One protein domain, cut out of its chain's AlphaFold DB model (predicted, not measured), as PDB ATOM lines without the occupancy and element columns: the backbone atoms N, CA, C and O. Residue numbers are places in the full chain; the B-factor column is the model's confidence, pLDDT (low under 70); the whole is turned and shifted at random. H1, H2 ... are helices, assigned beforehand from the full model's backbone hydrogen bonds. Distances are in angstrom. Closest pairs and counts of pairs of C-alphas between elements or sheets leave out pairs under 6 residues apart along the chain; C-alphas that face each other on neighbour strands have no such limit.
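What this domain is: This is residues 23 to 121 of the 121 residues of an uncharacterized protein of Chryseobacterium greenlandense (UniProt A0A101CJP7). Helix H1 makes the core, and four helices pack round it: long H3 crosses it, H4 and H5 cover another side, and short H2 stands crosswise near its first residues. The all-helix printed part has 99 residues with five named helices, H1 to H5, and no named strand. It is compact, radius of gyration of the C-alphas 13.7 A, and elongated, spanning 47 by 26 by 19 A.

How they stand to each other: Start at the hub, H1, residues 23 to 39. It touches H2, residues 50 to 57, about perpendicular at 77 degrees, closest at C-alphas 27 and 50, 5.3 A. H3, residues 60 to 80, touches H1 at a steep tilt of 51 degrees, closest at C-alphas 70 and 36, 4.2 A. H4, residues 89 to 104, touches H1, closest at C-alphas 99 and 33, 5.9 A. H5, residues 106 to 119, touches H1's residues 24 to 29 alone, closest at C-alphas 112 and 25, 5.4 A. In these five helices every O i to N i+4 pair is within hydrogen-bond range.

Where its parts are: Find C-alpha 23 at (-25.506, 38.020, 38.052); H1 runs 24.2 A from there. H3 runs 30.7 A; H5 ends at C-alpha 119, (-26.430, 25.564, 32.594).

The domain as a whole: The printed part has no cut and no long link. Residues 44 to 59 and 80 to 88 have pLDDT under 70.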
ATOM      1  N   GLY A  23     -25.049  37.261  39.213       80.88
ATOM      2  CA  GLY A  23     -25.506  38.020  38.052       80.88
ATOM      3  C   GLY A  23     -26.460  37.217  37.171       80.88
ATOM      4  O   GLY A  23     -27.561  37.683  36.892       80.88
ATOM      5  N   TRP A  24     -26.112  35.970  36.839       85.31
ATOM      6  CA  TRP A  24     -26.970  35.110  36.019       85.31
ATOM      7  C   TRP A  24     -28.330  34.840  36.671       85.31
ATOM      8  O   TRP A  24     -29.371  34.986  36.036       85.31
ATOM      9  N   LYS A  25     -28.351  34.485  37.964       86.75
ATOM     10  CA  LYS A  25     -29.623  34.243  38.671       86.75
ATOM     11  C   LYS A  25     -30.463  35.512  38.748       86.75
ATOM     12  O   LYS A  25     -31.673  35.430  38.571       86.75
ATOM     13  N   THR A  26     -29.845  36.659  39.026       86.31
ATOM     14  CA  THR A  26     -30.538  37.953  39.042       86.31
ATOM     15  C   THR A  26     -31.164  38.239  37.682       86.31
ATOM     16  O   THR A  26     -32.335  38.592  37.618       86.31
ATOM     17  N   ALA A  27     -30.432  37.990  36.600       84.19
ATOM     18  CA  ALA A  27     -30.911  38.229  35.249       84.19
ATOM     19  C   ALA A  27     -32.038  37.265  34.815       84.19
ATOM     20  O   ALA A  27     -33.016  37.705  34.207       84.19
ATOM     21  N   TYR A  28     -31.981  35.988  35.218       88.69
ATOM     22  CA  TYR A  28     -33.098  35.043  35.058       88.69
ATOM     23  C   TYR A  28     -34.357  35.567  35.760       88.69
ATOM     24  O   TYR A  28     -35.438  35.628  35.177       88.69
ATOM     25  N   LYS A  29     -34.219  35.983  37.024       90.75
ATOM     26  CA  LYS A  29     -35.341  36.501  37.817       90.75
ATOM     27  C   LYS A  29     -35.902  37.802  37.242       90.75
ATOM     28  O   LYS A  29     -37.115  37.982  37.247       90.75
ATOM     29  N   ALA A  30     -35.036  38.684  36.745       87.19
ATOM     30  CA  ALA A  30     -35.433  39.932  36.107       87.19
ATOM     31  C   ALA A  30     -36.252  39.671  34.834       87.19
ATOM     32  O   ALA A  30     -37.277  40.311  34.642       87.19
ATOM     33  N   ASN A  31     -35.881  38.679  34.016       87.62
ATOM     34  CA  ASN A  31     -36.690  38.291  32.854       87.62
ATOM     35  C   ASN A  31     -38.070  37.753  33.244       87.62
ATOM     36  O   ASN A  31     -39.068  38.155  32.650       87.62
ATOM     37  N   VAL A  32     -38.153  36.919  34.287       91.00
ATOM     38  CA  VAL A  32     -39.446  36.461  34.826       91.00
ATOM     39  C   VAL A  32     -40.300  37.644  35.295       91.00
ATOM     40  O   VAL A  32     -41.494  37.692  35.000       91.00
ATOM     41  N   PHE A  33     -39.697  38.619  35.981       90.38
ATOM     42  CA  PHE A  33     -40.375  39.846  36.400       90.38
ATOM     43  C   PHE A  33     -40.874  40.664  35.200       90.38
ATOM     44  O   PHE A  33     -42.048  41.027  35.153       90.38
ATOM     45  N   CYS A  34     -40.027  40.896  34.196       86.56
ATOM     46  CA  CYS A  34     -40.410  41.619  32.984       86.56
ATOM     47  C   CYS A  34     -41.558  40.920  32.241       86.56
ATOM     48  O   CYS A  34     -42.505  41.582  31.816       86.56
ATOM     49  N   SER A  35     -41.515  39.589  32.128       89.25
ATOM     50  CA  SER A  35     -42.613  38.811  31.547       89.25
ATOM     51  C   SER A  35     -43.898  38.929  32.376       89.25
ATOM     52  O   SER A  35     -44.969  39.137  31.802       89.25
ATOM     53  N   CYS A  36     -43.815  38.866  33.710       90.56
ATOM     54  CA  CYS A  36     -44.962  39.059  34.608       90.56
ATOM     55  C   CYS A  36     -45.656  40.405  34.349       90.56
ATOM     56  O   CYS A  36     -46.847  40.448  34.038       90.56
ATOM     57  N   MET A  37     -44.881  41.489  34.365       87.19
ATOM     58  CA  MET A  37     -45.355  42.852  34.115       87.19
ATOM     59  C   MET A  37     -45.975  43.010  32.720       87.19
ATOM     60  O   MET A  37     -47.083  43.534  32.582       87.19
ATOM     61  N   LYS A  38     -45.311  42.476  31.684       87.38
ATOM     62  CA  LYS A  38     -45.809  42.482  30.299       87.38
ATOM     63  C   LYS A  38     -47.152  41.760  30.175       87.38
ATOM     64  O   LYS A  38     -48.069  42.272  29.537       87.38
ATOM     65  N   ASN A  39     -47.293  40.589  30.797       88.12
ATOM     66  CA  ASN A  39     -48.539  39.814  30.776       88.12
ATOM     67  C   ASN A  39     -49.675  40.473  31.581       88.12
ATOM     68  O   ASN A  39     -50.836  40.086  31.415       88.12
ATOM     69  N   LEU A  40     -49.358  41.463  32.419       85.88
ATOM     70  CA  LEU A  40     -50.319  42.313  33.125       85.88
ATOM     71  C   LEU A  40     -50.608  43.635  32.389       85.88
ATOM     72  O   LEU A  40     -51.384  44.453  32.878       85.88
ATOM     73  N   GLY A  41     -50.052  43.832  31.190       80.69
ATOM     74  CA  GLY A  41     -50.306  45.016  30.366       80.69
ATOM     75  C   GLY A  41     -49.465  46.235  30.741       80.69
ATOM     76  O   GLY A  41     -49.690  47.313  30.195       80.69
ATOM     77  N   VAL A  42     -48.477  46.081  31.629       79.50
ATOM     78  CA  VAL A  42     -47.535  47.158  31.937       79.50
ATOM     79  C   VAL A  42     -46.499  47.254  30.825       79.50
ATOM     80  O   VAL A  42     -45.770  46.298  30.541       79.50
ATOM     81  N   LYS A  43     -46.412  48.433  30.204       72.00
ATOM     82  CA  LYS A  43     -45.287  48.776  29.336       72.00
ATOM     83  C   LYS A  43     -44.080  49.069  30.218       72.00
ATOM     84  O   LYS A  43     -44.066  50.048  30.950       72.00
ATOM     85  N   ILE A  44     -43.083  48.196  30.147       68.31
ATOM     86  CA  ILE A  44     -41.747  48.496  30.648       68.31
ATOM     87  C   ILE A  44     -41.024  49.172  29.492       68.31
ATOM     88  O   ILE A  44     -40.719  48.510  28.493       68.31
ATOM     89  N   ASP A  45     -40.788  50.478  29.605       61.97
ATOM     90  CA  ASP A  45     -39.844  51.146  28.716       61.97
ATOM     91  C   ASP A  45     -38.512  50.421  28.852       61.97
ATOM     92  O   ASP A  45     -38.073  50.131  29.966       61.97
ATOM     93  N   LYS A  46     -37.949  49.998  27.714       52.28
ATOM     94  CA  LYS A  46     -36.777  49.123  27.650       52.28
ATOM     95  C   LYS A  46     -35.594  49.787  28.349       52.28
ATOM     96  O   LYS A  46     -34.783  50.441  27.703       52.28
ATOM     97  N   ASP A  47     -35.477  49.582  29.650       49.69
ATOM     98  CA  ASP A  47     -34.273  49.939  30.366       49.69
ATOM     99  C   ASP A  47     -33.232  48.850  30.084       49.69
ATOM    100  O   ASP A  47     -33.500  47.653  30.250       49.69
ATOM    101  N   ALA A  48     -32.068  49.269  29.585       48.59
ATOM    102  CA  ALA A  48     -30.981  48.454  29.030       48.59
ATOM    103  C   ALA A  48     -30.204  47.658  30.104       48.59
ATOM    104  O   ALA A  48     -28.978  47.574  30.092       48.59
ATOM    105  N   SER A  49     -30.923  47.099  31.075       55.72
ATOM    106  CA  SER A  49     -30.405  46.428  32.264       55.72
ATOM    107  C   SER A  49     -30.231  44.903  32.034       55.72
ATOM    108  O   SER A  49     -30.491  44.412  30.931       55.72
ATOM    109  N   PRO A  50     -29.771  44.113  33.036       55.03
ATOM    110  CA  PRO A  50     -29.364  42.705  32.900       55.03
ATOM    111  C   PRO A  50     -30.320  41.760  32.155       55.03
ATOM    112  O   PRO A  50     -29.878  40.710  31.693       55.03
ATOM    113  N   SER A  51     -31.604  42.099  32.034       55.34
ATOM    114  CA  SER A  51     -32.604  41.325  31.293       55.34
ATOM    115  C   SER A  51     -32.331  41.264  29.785       55.34
ATOM    116  O   SER A  51     -32.417  40.177  29.214       55.34
ATOM    117  N   ILE A  52     -31.936  42.380  29.159       52.22
ATOM    118  CA  ILE A  52     -31.612  42.439  27.721       52.22
ATOM    119  C   ILE A  52     -30.344  41.633  27.424       52.22
ATOM    120  O   ILE A  52     -30.341  40.800  26.519       52.22
ATOM    121  N   ASN A  53     -29.300  41.790  28.243       56.91
ATOM    122  CA  ASN A  53     -28.072  41.009  28.082       56.91
ATOM    123  C   ASN A  53     -28.319  39.510  28.284       56.91
ATOM    124  O   ASN A  53     -27.711  38.690  27.612       56.91
ATOM    125  N   PHE A  54     -29.242  39.130  29.165       63.25
ATOM    126  CA  PHE A  54     -29.597  37.728  29.367       63.25
ATOM    127  C   PHE A  54     -30.335  37.117  28.176       63.25
ATOM    128  O   PHE A  54     -30.037  35.989  27.815       63.25
ATOM    129  N   GLN A  55     -31.246  37.848  27.528       57.75
ATOM    130  CA  GLN A  55     -31.911  37.355  26.313       57.75
ATOM    131  C   GLN A  55     -30.944  37.205  25.133       57.75
ATOM    132  O   GLN A  55     -31.130  36.319  24.307       57.75
ATOM    133  N   ILE A  56     -29.912  38.051  25.064       57.31
ATOM    134  CA  ILE A  56     -28.874  37.991  24.024       57.31
ATOM    135  C   ILE A  56     -27.872  36.855  24.291       57.31
ATOM    136  O   ILE A  56     -27.387  36.229  23.352       57.31
ATOM    137  N   LEU A  57     -27.535  36.599  25.559       59.41
ATOM    138  CA  LEU A  57     -26.473  35.662  25.945       59.41
ATOM    139  C   LEU A  57     -26.954  34.232  26.225       59.41
ATOM    140  O   LEU A  57     -26.119  33.341  26.381       59.41
ATOM    141  N   GLU A  58     -28.259  33.998  26.344       67.81
ATOM    142  CA  GLU A  58     -28.801  32.706  26.772       67.81
ATOM    143  C   GLU A  58     -29.612  32.010  25.673       67.81
ATOM    144  O   GLU A  58     -30.144  32.630  24.757       67.81
ATOM    145  N   ASP A  59     -29.706  30.682  25.784       66.94
ATOM    146  CA  ASP A  59     -30.461  29.828  24.864       66.94
ATOM    147  C   ASP A  59     -31.938  30.267  24.801       66.94
ATOM    148  O   ASP A  59     -32.571  30.533  25.829       66.94
ATOM    149  N   PHE A  60     -32.508  30.264  23.594       70.44
ATOM    150  CA  PHE A  60     -33.933  30.474  23.332       70.44
ATOM    151  C   PHE A  60     -34.844  29.677  24.284       70.44
ATOM    152  O   PHE A  60     -35.884  30.180  24.715       70.44
ATOM    153  N   LYS A  61     -34.444  28.462  24.683       74.88
ATOM    154  CA  LYS A  61     -35.170  27.645  25.671       74.88
ATOM    155  C   LYS A  61     -35.287  28.321  27.037       74.88
ATOM    156  O   LYS A  61     -36.337  28.234  27.667       74.88
ATOM    157  N   ILE A  62     -34.225  28.978  27.501       79.06
ATOM    158  CA  ILE A  62     -34.218  29.695  28.780       79.06
ATOM    159  C   ILE A  62     -35.095  30.942  28.686       79.06
ATOM    160  O   ILE A  62     -35.864  31.204  29.611       79.06
ATOM    161  N   VAL A  63     -35.047  31.659  27.561       79.44
ATOM    162  CA  VAL A  63     -35.914  32.821  27.313       79.44
ATOM    163  C   VAL A  63     -37.390  32.409  27.339       79.44
ATOM    164  O   VAL A  63     -38.160  32.937  28.146       79.44
ATOM    165  N   ALA A  64     -37.767  31.392  26.558       84.25
ATOM    166  CA  ALA A  64     -39.132  30.864  26.514       84.25
ATOM    167  C   ALA A  64     -39.618  30.357  27.885       84.25
ATOM    168  O   ALA A  64     -40.785  30.521  28.249       84.25
ATOM    169  N   GLU A  65     -38.726  29.762  28.680       88.25
ATOM    170  CA  GLU A  65     -39.052  29.347  30.041       88.25
ATOM    171  C   GLU A  65     -39.313  30.546  30.958       88.25
ATOM    172  O   GLU A  65     -40.314  30.545  31.676       88.25
ATOM    173  N   THR A  66     -38.453  31.570  30.942       88.75
ATOM    174  CA  THR A  66     -38.670  32.771  31.764       88.75
ATOM    175  C   THR A  66     -39.977  33.478  31.404       88.75
ATOM    176  O   THR A  66     -40.683  33.945  32.301       88.75
ATOM    177  N   ASP A  67     -40.355  33.457  30.124       88.75
ATOM    178  CA  ASP A  67     -41.648  33.956  29.662       88.75
ATOM    179  C   ASP A  67     -42.812  33.139  30.230       88.75
ATOM    180  O   ASP A  67     -43.751  33.716  30.785       88.75
ATOM    181  N   SER A  68     -42.730  31.808  30.154       92.00
ATOM    182  CA  SER A  68     -43.743  30.889  30.691       92.00
ATOM    183  C   SER A  68     -43.931  31.050  32.204       92.00
ATOM    184  O   SER A  68     -45.055  31.210  32.683       92.00
ATOM    185  N   VAL A  69     -42.832  31.094  32.964       92.69
ATOM    186  CA  VAL A  69     -42.867  31.305  34.421       92.69
ATOM    187  C   VAL A  69     -43.463  32.676  34.757       92.69
ATOM    188  O   VAL A  69     -44.320  32.774  35.636       92.69
ATOM    189  N   GLY A  70     -43.067  33.730  34.038       91.12
ATOM    190  CA  GLY A  70     -43.631  35.069  34.221       91.12
ATOM    191  C   GLY A  70     -45.139  35.116  33.962       91.12
ATOM    192  O   GLY A  70     -45.875  35.718  34.745       91.12
ATOM    193  N   LYS A  71     -45.624  34.409  32.934       93.69
ATOM    194  CA  LYS A  71     -47.058  34.284  32.637       93.69
ATOM    195  C   LYS A  71     -47.827  33.581  33.759       93.69
ATOM    196  O   LYS A  71     -48.875  34.074  34.167       93.69
ATOM    197  N   ILE A  72     -47.300  32.480  34.300       92.56
ATOM    198  CA  ILE A  72     -47.926  31.758  35.424       92.56
ATOM    199  C   ILE A  72     -48.115  32.690  36.629       92.56
ATOM    200  O   ILE A  72     -49.180  32.707  37.256       92.56
ATOM    201  N   TYR A  73     -47.101  33.495  36.942       90.38
ATOM    202  CA  TYR A  73     -47.182  34.448  38.044       90.38
ATOM    203  C   TYR A  73     -48.133  35.613  37.757       90.38
ATOM    204  O   TYR A  73     -48.914  35.977  38.638       90.38
ATOM    205  N   ALA A  74     -48.161  36.124  36.524       90.69
ATOM    206  CA  ALA A  74     -49.161  37.102  36.102       90.69
ATOM    207  C   ALA A  74     -50.593  36.566  36.273       90.69
ATOM    208  O   ALA A  74     -51.447  37.253  36.830       90.69
ATOM    209  N   ASP A  75     -50.856  35.318  35.879       90.38
ATOM    210  CA  ASP A  75     -52.173  34.693  36.034       90.38
ATOM    211  C   ASP A  75     -52.559  34.520  37.515       90.38
ATOM    212  O   ASP A  75     -53.722  34.696  37.885       90.38
ATOM    213  N   SER A  76     -51.589  34.236  38.391       86.25
ATOM    214  CA  SER A  76     -51.802  34.197  39.846       86.25
ATOM    215  C   SER A  76     -52.180  35.565  40.429       86.25
ATOM    216  O   SER A  76     -53.002  35.632  41.348       86.25
ATOM    217  N   ILE A  77     -51.597  36.650  39.913       84.62
ATOM    218  CA  ILE A  77     -51.945  38.023  40.309       84.62
ATOM    219  C   ILE A  77     -53.348  38.353  39.799       84.62
ATOM    220  O   ILE A  77     -54.193  38.749  40.597       84.62
ATOM    221  N   LYS A  78     -53.642  38.075  38.520       81.06
ATOM    222  CA  LYS A  78     -54.968  38.297  37.913       81.06
ATOM    223  C   LYS A  78     -56.092  37.618  38.691       81.06
ATOM    224  O   LYS A  78     -57.110  38.242  38.973       81.06
ATOM    225  N   LYS A  79     -55.902  36.356  39.090       76.75
ATOM    226  CA  LYS A  79     -56.902  35.592  39.860       76.75
ATOM    227  C   LYS A  79     -57.146  36.148  41.262       76.75
ATOM    228  O   LYS A  79     -58.256  36.045  41.767       76.75
ATOM    229  N   ARG A  80     -56.117  36.722  41.889       69.81
ATOM    230  CA  ARG A  80     -56.237  37.411  43.184       69.81
ATOM    231  C   ARG A  80     -56.777  38.831  43.038       69.81
ATOM    232  O   ARG A  80     -57.134  39.456  44.035       69.81
ATOM    233  N   SER A  81     -56.837  39.336  41.809       53.91
ATOM    234  CA  SER A  81     -57.111  40.730  41.553       53.91
ATOM    235  C   SER A  81     -58.602  41.014  41.360       53.91
ATOM    236  O   SER A  81     -59.182  40.773  40.309       53.91
ATOM    237  N   VAL A  82     -59.181  41.702  42.341       55.25
ATOM    238  CA  VAL A  82     -60.241  42.709  42.120       55.25
ATOM    239  C   VAL A  82     -59.667  43.952  41.377       55.25
ATOM    240  O   VAL A  82     -60.356  44.941  41.161       55.25
ATOM    241  N   TRP A  83     -58.377  43.917  41.006       53.16
ATOM    242  CA  TRP A  83     -57.465  45.064  40.883       53.16
ATOM    243  C   TRP A  83     -57.438  45.704  39.489       53.16
ATOM    244  O   TRP A  83     -56.793  46.726  39.293       53.16
ATOM    245  N   TYR A  84     -58.157  45.132  38.522       52.31
ATOM    246  CA  TYR A  84     -58.231  45.634  37.144       52.31
ATOM    247  C   TYR A  84     -59.337  46.670  36.904       52.31
ATOM    248  O   TYR A  84     -59.607  47.013  35.756       52.31
ATOM    249  N   LYS A  85     -60.013  47.158  37.951       49.41
ATOM    250  CA  LYS A  85     -61.175  48.043  37.772       49.41
ATOM    251  C   LYS A  85     -60.863  49.541  37.656       49.41
ATOM    252  O   LYS A  85     -61.773  50.269  37.282       49.41
ATOM    253  N   GLY A  86     -59.638  50.004  37.926       50.50
ATOM    254  CA  GLY A  86     -59.357  51.448  38.009       50.50
ATOM    255  C   GLY A  86     -58.522  52.057  36.881       50.50
ATOM    256  O   GLY A  86     -58.763  53.196  36.504       50.50
ATOM    257  N   GLY A  87     -57.520  51.342  36.353       58.06
ATOM    258  CA  GLY A  87     -56.498  51.973  35.495       58.06
ATOM    259  C   GLY A  87     -55.740  53.124  36.184       58.06
ATOM    260  O   GLY A  87     -55.065  53.901  35.514       58.06
ATOM    261  N   ASP A  88     -55.871  53.236  37.506       66.31
ATOM    262  CA  ASP A  88     -55.312  54.276  38.357       66.31
ATOM    263  C   ASP A  88     -53.925  53.879  38.891       66.31
ATOM    264  O   ASP A  88     -53.432  52.760  38.703       66.31
ATOM    265  N   LEU A  89     -53.267  54.836  39.546       73.25
ATOM    266  CA  LEU A  89     -51.929  54.668  40.115       73.25
ATOM    267  C   LEU A  89     -51.867  53.491  41.108       73.25
ATOM    268  O   LEU A  89     -50.857  52.792  41.184       73.25
ATOM    269  N   ASP A  90     -52.958  53.237  41.830       73.81
ATOM    270  CA  ASP A  90     -53.050  52.168  42.822       73.81
ATOM    271  C   ASP A  90     -53.115  50.790  42.167       73.81
ATOM    272  O   ASP A  90     -52.398  49.877  42.585       73.81
ATOM    273  N   GLY A  91     -53.892  50.632  41.091       74.94
ATOM    274  CA  GLY A  91     -53.880  49.421  40.270       74.94
ATOM    275  C   GLY A  91     -52.486  49.114  39.711       74.94
ATOM    276  O   GLY A  91     -52.035  47.963  39.752       74.94
ATOM    277  N   TYR A  92     -51.767  50.146  39.261       77.25
ATOM    278  CA  TYR A  92     -50.390  50.013  38.780       77.25
ATOM    279  C   TYR A  92     -49.419  49.576  39.891       77.25
ATOM    280  O   TYR A  92     -48.706  48.582  39.728       77.25
ATOM    281  N   ASN A  93     -49.426  50.261  41.039       80.44
ATOM    282  CA  ASN A  93     -48.573  49.935  42.190       80.44
ATOM    283  C   ASN A  93     -48.794  48.500  42.670       80.44
ATOM    284  O   ASN A  93     -47.851  47.763  42.954       80.44
ATOM    285  N   ASN A  94     -50.051  48.082  42.704       80.06
ATOM    286  CA  ASN A  94     -50.449  46.744  43.088       80.06
ATOM    287  C   ASN A  94     -49.904  45.672  42.125       80.06
ATOM    288  O   ASN A  94     -49.328  44.675  42.570       80.06
ATOM    289  N   VAL A  95     -50.001  45.886  40.809       83.12
ATOM    290  CA  VAL A  95     -49.399  44.996  39.798       83.12
ATOM    291  C   VAL A  95     -47.882  44.883  39.981       83.12
ATOM    292  O   VAL A  95     -47.349  43.769  40.022       83.12
ATOM    293  N   VAL A  96     -47.200  46.020  40.136       86.69
ATOM    294  CA  VAL A  96     -45.745  46.074  40.348       86.69
ATOM    295  C   VAL A  96     -45.358  45.294  41.603       86.69
ATOM    296  O   VAL A  96     -44.489  44.421  41.537       86.69
ATOM    297  N   ASN A  97     -46.032  45.555  42.726       87.56
ATOM    298  CA  ASN A  97     -45.776  44.889  44.001       87.56
ATOM    299  C   ASN A  97     -46.019  43.379  43.908       87.56
ATOM    300  O   ASN A  97     -45.183  42.599  44.357       87.56
ATOM    301  N   GLY A  98     -47.085  42.947  43.230       89.00
ATOM    302  CA  GLY A  98     -47.349  41.528  43.005       89.00
ATOM    303  C   GLY A  98     -46.226  40.829  42.229       89.00
ATOM    304  O   GLY A  98     -45.780  39.746  42.617       89.00
ATOM    305  N   CYS A  99     -45.724  41.440  41.150       89.88
ATOM    306  CA  CYS A  99     -44.583  40.877  40.423       89.88
ATOM    307  C   CYS A  99     -43.277  40.961  41.243       89.88
ATOM    308  O   CYS A  99     -42.452  40.044  41.159       89.88
ATOM    309  N   LEU A 100     -43.083  42.001  42.065       91.06
ATOM    310  CA  LEU A 100     -41.927  42.135  42.966       91.06
ATOM    311  C   LEU A 100     -41.919  41.069  44.069       91.06
ATOM    312  O   LEU A 100     -40.862  40.507  44.368       91.06
ATOM    313  N   ASP A 101     -43.077  40.730  44.631       91.50
ATOM    314  CA  ASP A 101     -43.214  39.650  45.610       91.50
ATOM    315  C   ASP A 101     -42.750  38.318  45.015       91.50
ATOM    316  O   ASP A 101     -41.980  37.571  45.632       91.50
ATOM    317  N   PHE A 102     -43.137  38.040  43.766       90.12
ATOM    318  CA  PHE A 102     -42.652  36.862  43.050       90.12
ATOM    319  C   PHE A 102     -41.161  36.928  42.747       90.12
ATOM    320  O   PHE A 102     -40.458  35.930  42.956       90.12
ATOM    321  N   TYR A 103     -40.653  38.089  42.329       91.75
ATOM    322  CA  TYR A 103     -39.221  38.308  42.144       91.75
ATOM    323  C   TYR A 103     -38.441  37.992  43.431       91.75
ATOM    324  O   TYR A 103     -37.403  37.329  43.389       91.75
ATOM    325  N   ASN A 104     -38.949  38.374  44.598       93.25
ATOM    326  CA  ASN A 104     -38.294  38.132  45.885       93.25
ATOM    327  C   ASN A 104     -38.597  36.755  46.500       93.25
ATOM    328  O   ASN A 104     -37.981  36.369  47.499       93.25
ATOM    329  N   SER A 105     -39.478  35.969  45.881       93.69
ATOM    330  CA  SER A 105     -39.949  34.703  46.437       93.69
ATOM    331  C   SER A 105     -38.841  33.655  46.624       93.69
ATOM    332  O   SER A 105     -37.892  33.502  45.839       93.69
ATOM    333  N   LYS A 106     -38.992  32.845  47.682       94.88
ATOM    334  CA  LYS A 106     -38.143  31.664  47.921       94.88
ATOM    335  C   LYS A 106     -38.251  30.650  46.781       94.88
ATOM    336  O   LYS A 106     -37.276  29.957  46.499       94.88
ATOM    337  N   GLU A 107     -39.414  30.561  46.142       93.38
ATOM    338  CA  GLU A 107     -39.674  29.666  45.017       93.38
ATOM    339  C   GLU A 107     -38.833  30.047  43.797       93.38
ATOM    340  O   GLU A 107     -38.015  29.242  43.342       93.38
ATOM    341  N   LEU A 108     -38.924  31.293  43.334       93.44
ATOM    342  CA  LEU A 108     -38.164  31.747  42.172       93.44
ATOM    343  C   LEU A 108     -36.645  31.721  42.434       93.44
ATOM    344  O   LEU A 108     -35.837  31.395  41.556       93.44
ATOM    345  N   ASN A 109     -36.231  31.957  43.682       94.31
ATOM    346  CA  ASN A 109     -34.850  31.736  44.113       94.31
ATOM    347  C   ASN A 109     -34.412  30.260  44.016       94.31
ATOM    348  O   ASN A 109     -33.242  29.990  43.725       94.31
ATOM    349  N   LYS A 110     -35.299  29.287  44.264       95.31
ATOM    350  CA  LYS A 110     -34.998  27.855  44.071       95.31
ATOM    351  C   LYS A 110     -34.919  27.507  42.585       95.31
ATOM    352  O   LYS A 110     -33.971  26.825  42.189       95.31
ATOM    353  N   ILE A 111     -35.854  28.005  41.774       93.25
ATOM    354  CA  ILE A 111     -35.897  27.772  40.323       93.25
ATOM    355  C   ILE A 111     -34.620  28.302  39.661       93.25
ATOM    356  O   ILE A 111     -33.876  27.524  39.064       93.25
ATOM    357  N   SER A 112     -34.283  29.579  39.869       91.75
ATOM    358  CA  SER A 112     -33.065  30.191  39.307       91.75
ATOM    359  C   SER A 112     -31.785  29.451  39.723       91.75
ATOM    360  O   SER A 112     -30.903  29.205  38.900       91.75
ATOM    361  N   LYS A 113     -31.678  29.003  40.985       92.50
ATOM    362  CA  LYS A 113     -30.546  28.175  41.446       92.50
ATOM    363  C   LYS A 113     -30.482  26.822  40.734       92.50
ATOM    364  O   LYS A 113     -29.381  26.378  40.404       92.50
ATOM    365  N   LYS A 114     -31.621  26.149  40.536       92.38
ATOM    366  CA  LYS A 114     -31.699  24.864  39.821       92.38
ATOM    367  C   LYS A 114     -31.279  25.035  38.362       92.38
ATOM    368  O   LYS A 114     -30.465  24.251  37.884       92.38
ATOM    369  N   LYS A 115     -31.768  26.080  37.697       89.06
ATOM    370  CA  LYS A 115     -31.478  26.368  36.288       89.06
ATOM    371  C   LYS A 115     -30.017  26.736  36.061       89.06
ATOM    372  O   LYS A 115     -29.375  26.151  35.198       89.06
ATOM    373  N   TYR A 116     -29.436  27.559  36.935       88.00
ATOM    374  CA  TYR A 116     -28.002  27.849  36.879       88.00
ATOM    375  C   TYR A 116     -27.144  26.579  36.985       88.00
ATOM    376  O   TYR A 116     -26.177  26.421  36.252       88.00
ATOM    377  N   LYS A 117     -27.507  25.644  37.879       88.88
ATOM    378  CA  LYS A 117     -26.804  24.355  38.001       88.88
ATOM    379  C   LYS A 117     -26.909  23.497  36.739       88.88
ATOM    380  O   LYS A 117     -26.001  22.717  36.503       88.88
ATOM    381  N   GLN A 118     -28.010  23.590  35.993       86.75
ATOM    382  CA  GLN A 118     -28.189  22.870  34.730       86.75
ATOM    383  C   GLN A 118     -27.359  23.496  33.607       86.75
ATOM    384  O   GLN A 118     -26.803  22.763  32.812       86.75
ATOM    385  N   ARG A 119     -27.229  24.827  33.586       80.88
ATOM    386  CA  ARG A 119     -26.430  25.564  32.594       80.88
ATOM    387  C   ARG A 119     -24.931  25.270  32.660       80.88
ATOM    388  O   ARG A 119     -24.254  25.317  31.647       80.88
ATOM    389  N   ILE A 120     -24.392  25.082  33.865       83.56
ATOM    390  CA  ILE A 120     -22.949  24.868  34.078       83.56
ATOM    391  C   ILE A 120     -22.544  23.386  34.065       83.56
ATOM    392  O   ILE A 120     -21.418  23.077  34.459       83.56
ATOM    393  N   LYS A 121     -23.477  22.488  33.741       73.62
ATOM    394  CA  LYS A 121     -23.226  21.061  33.535       73.62
ATOM    395  C   LYS A 121     -23.069  20.805  32.049       73.62
ATOM    396  O   LYS A 121     -22.195  19.979  31.732       73.62
TER     397      LYS A 121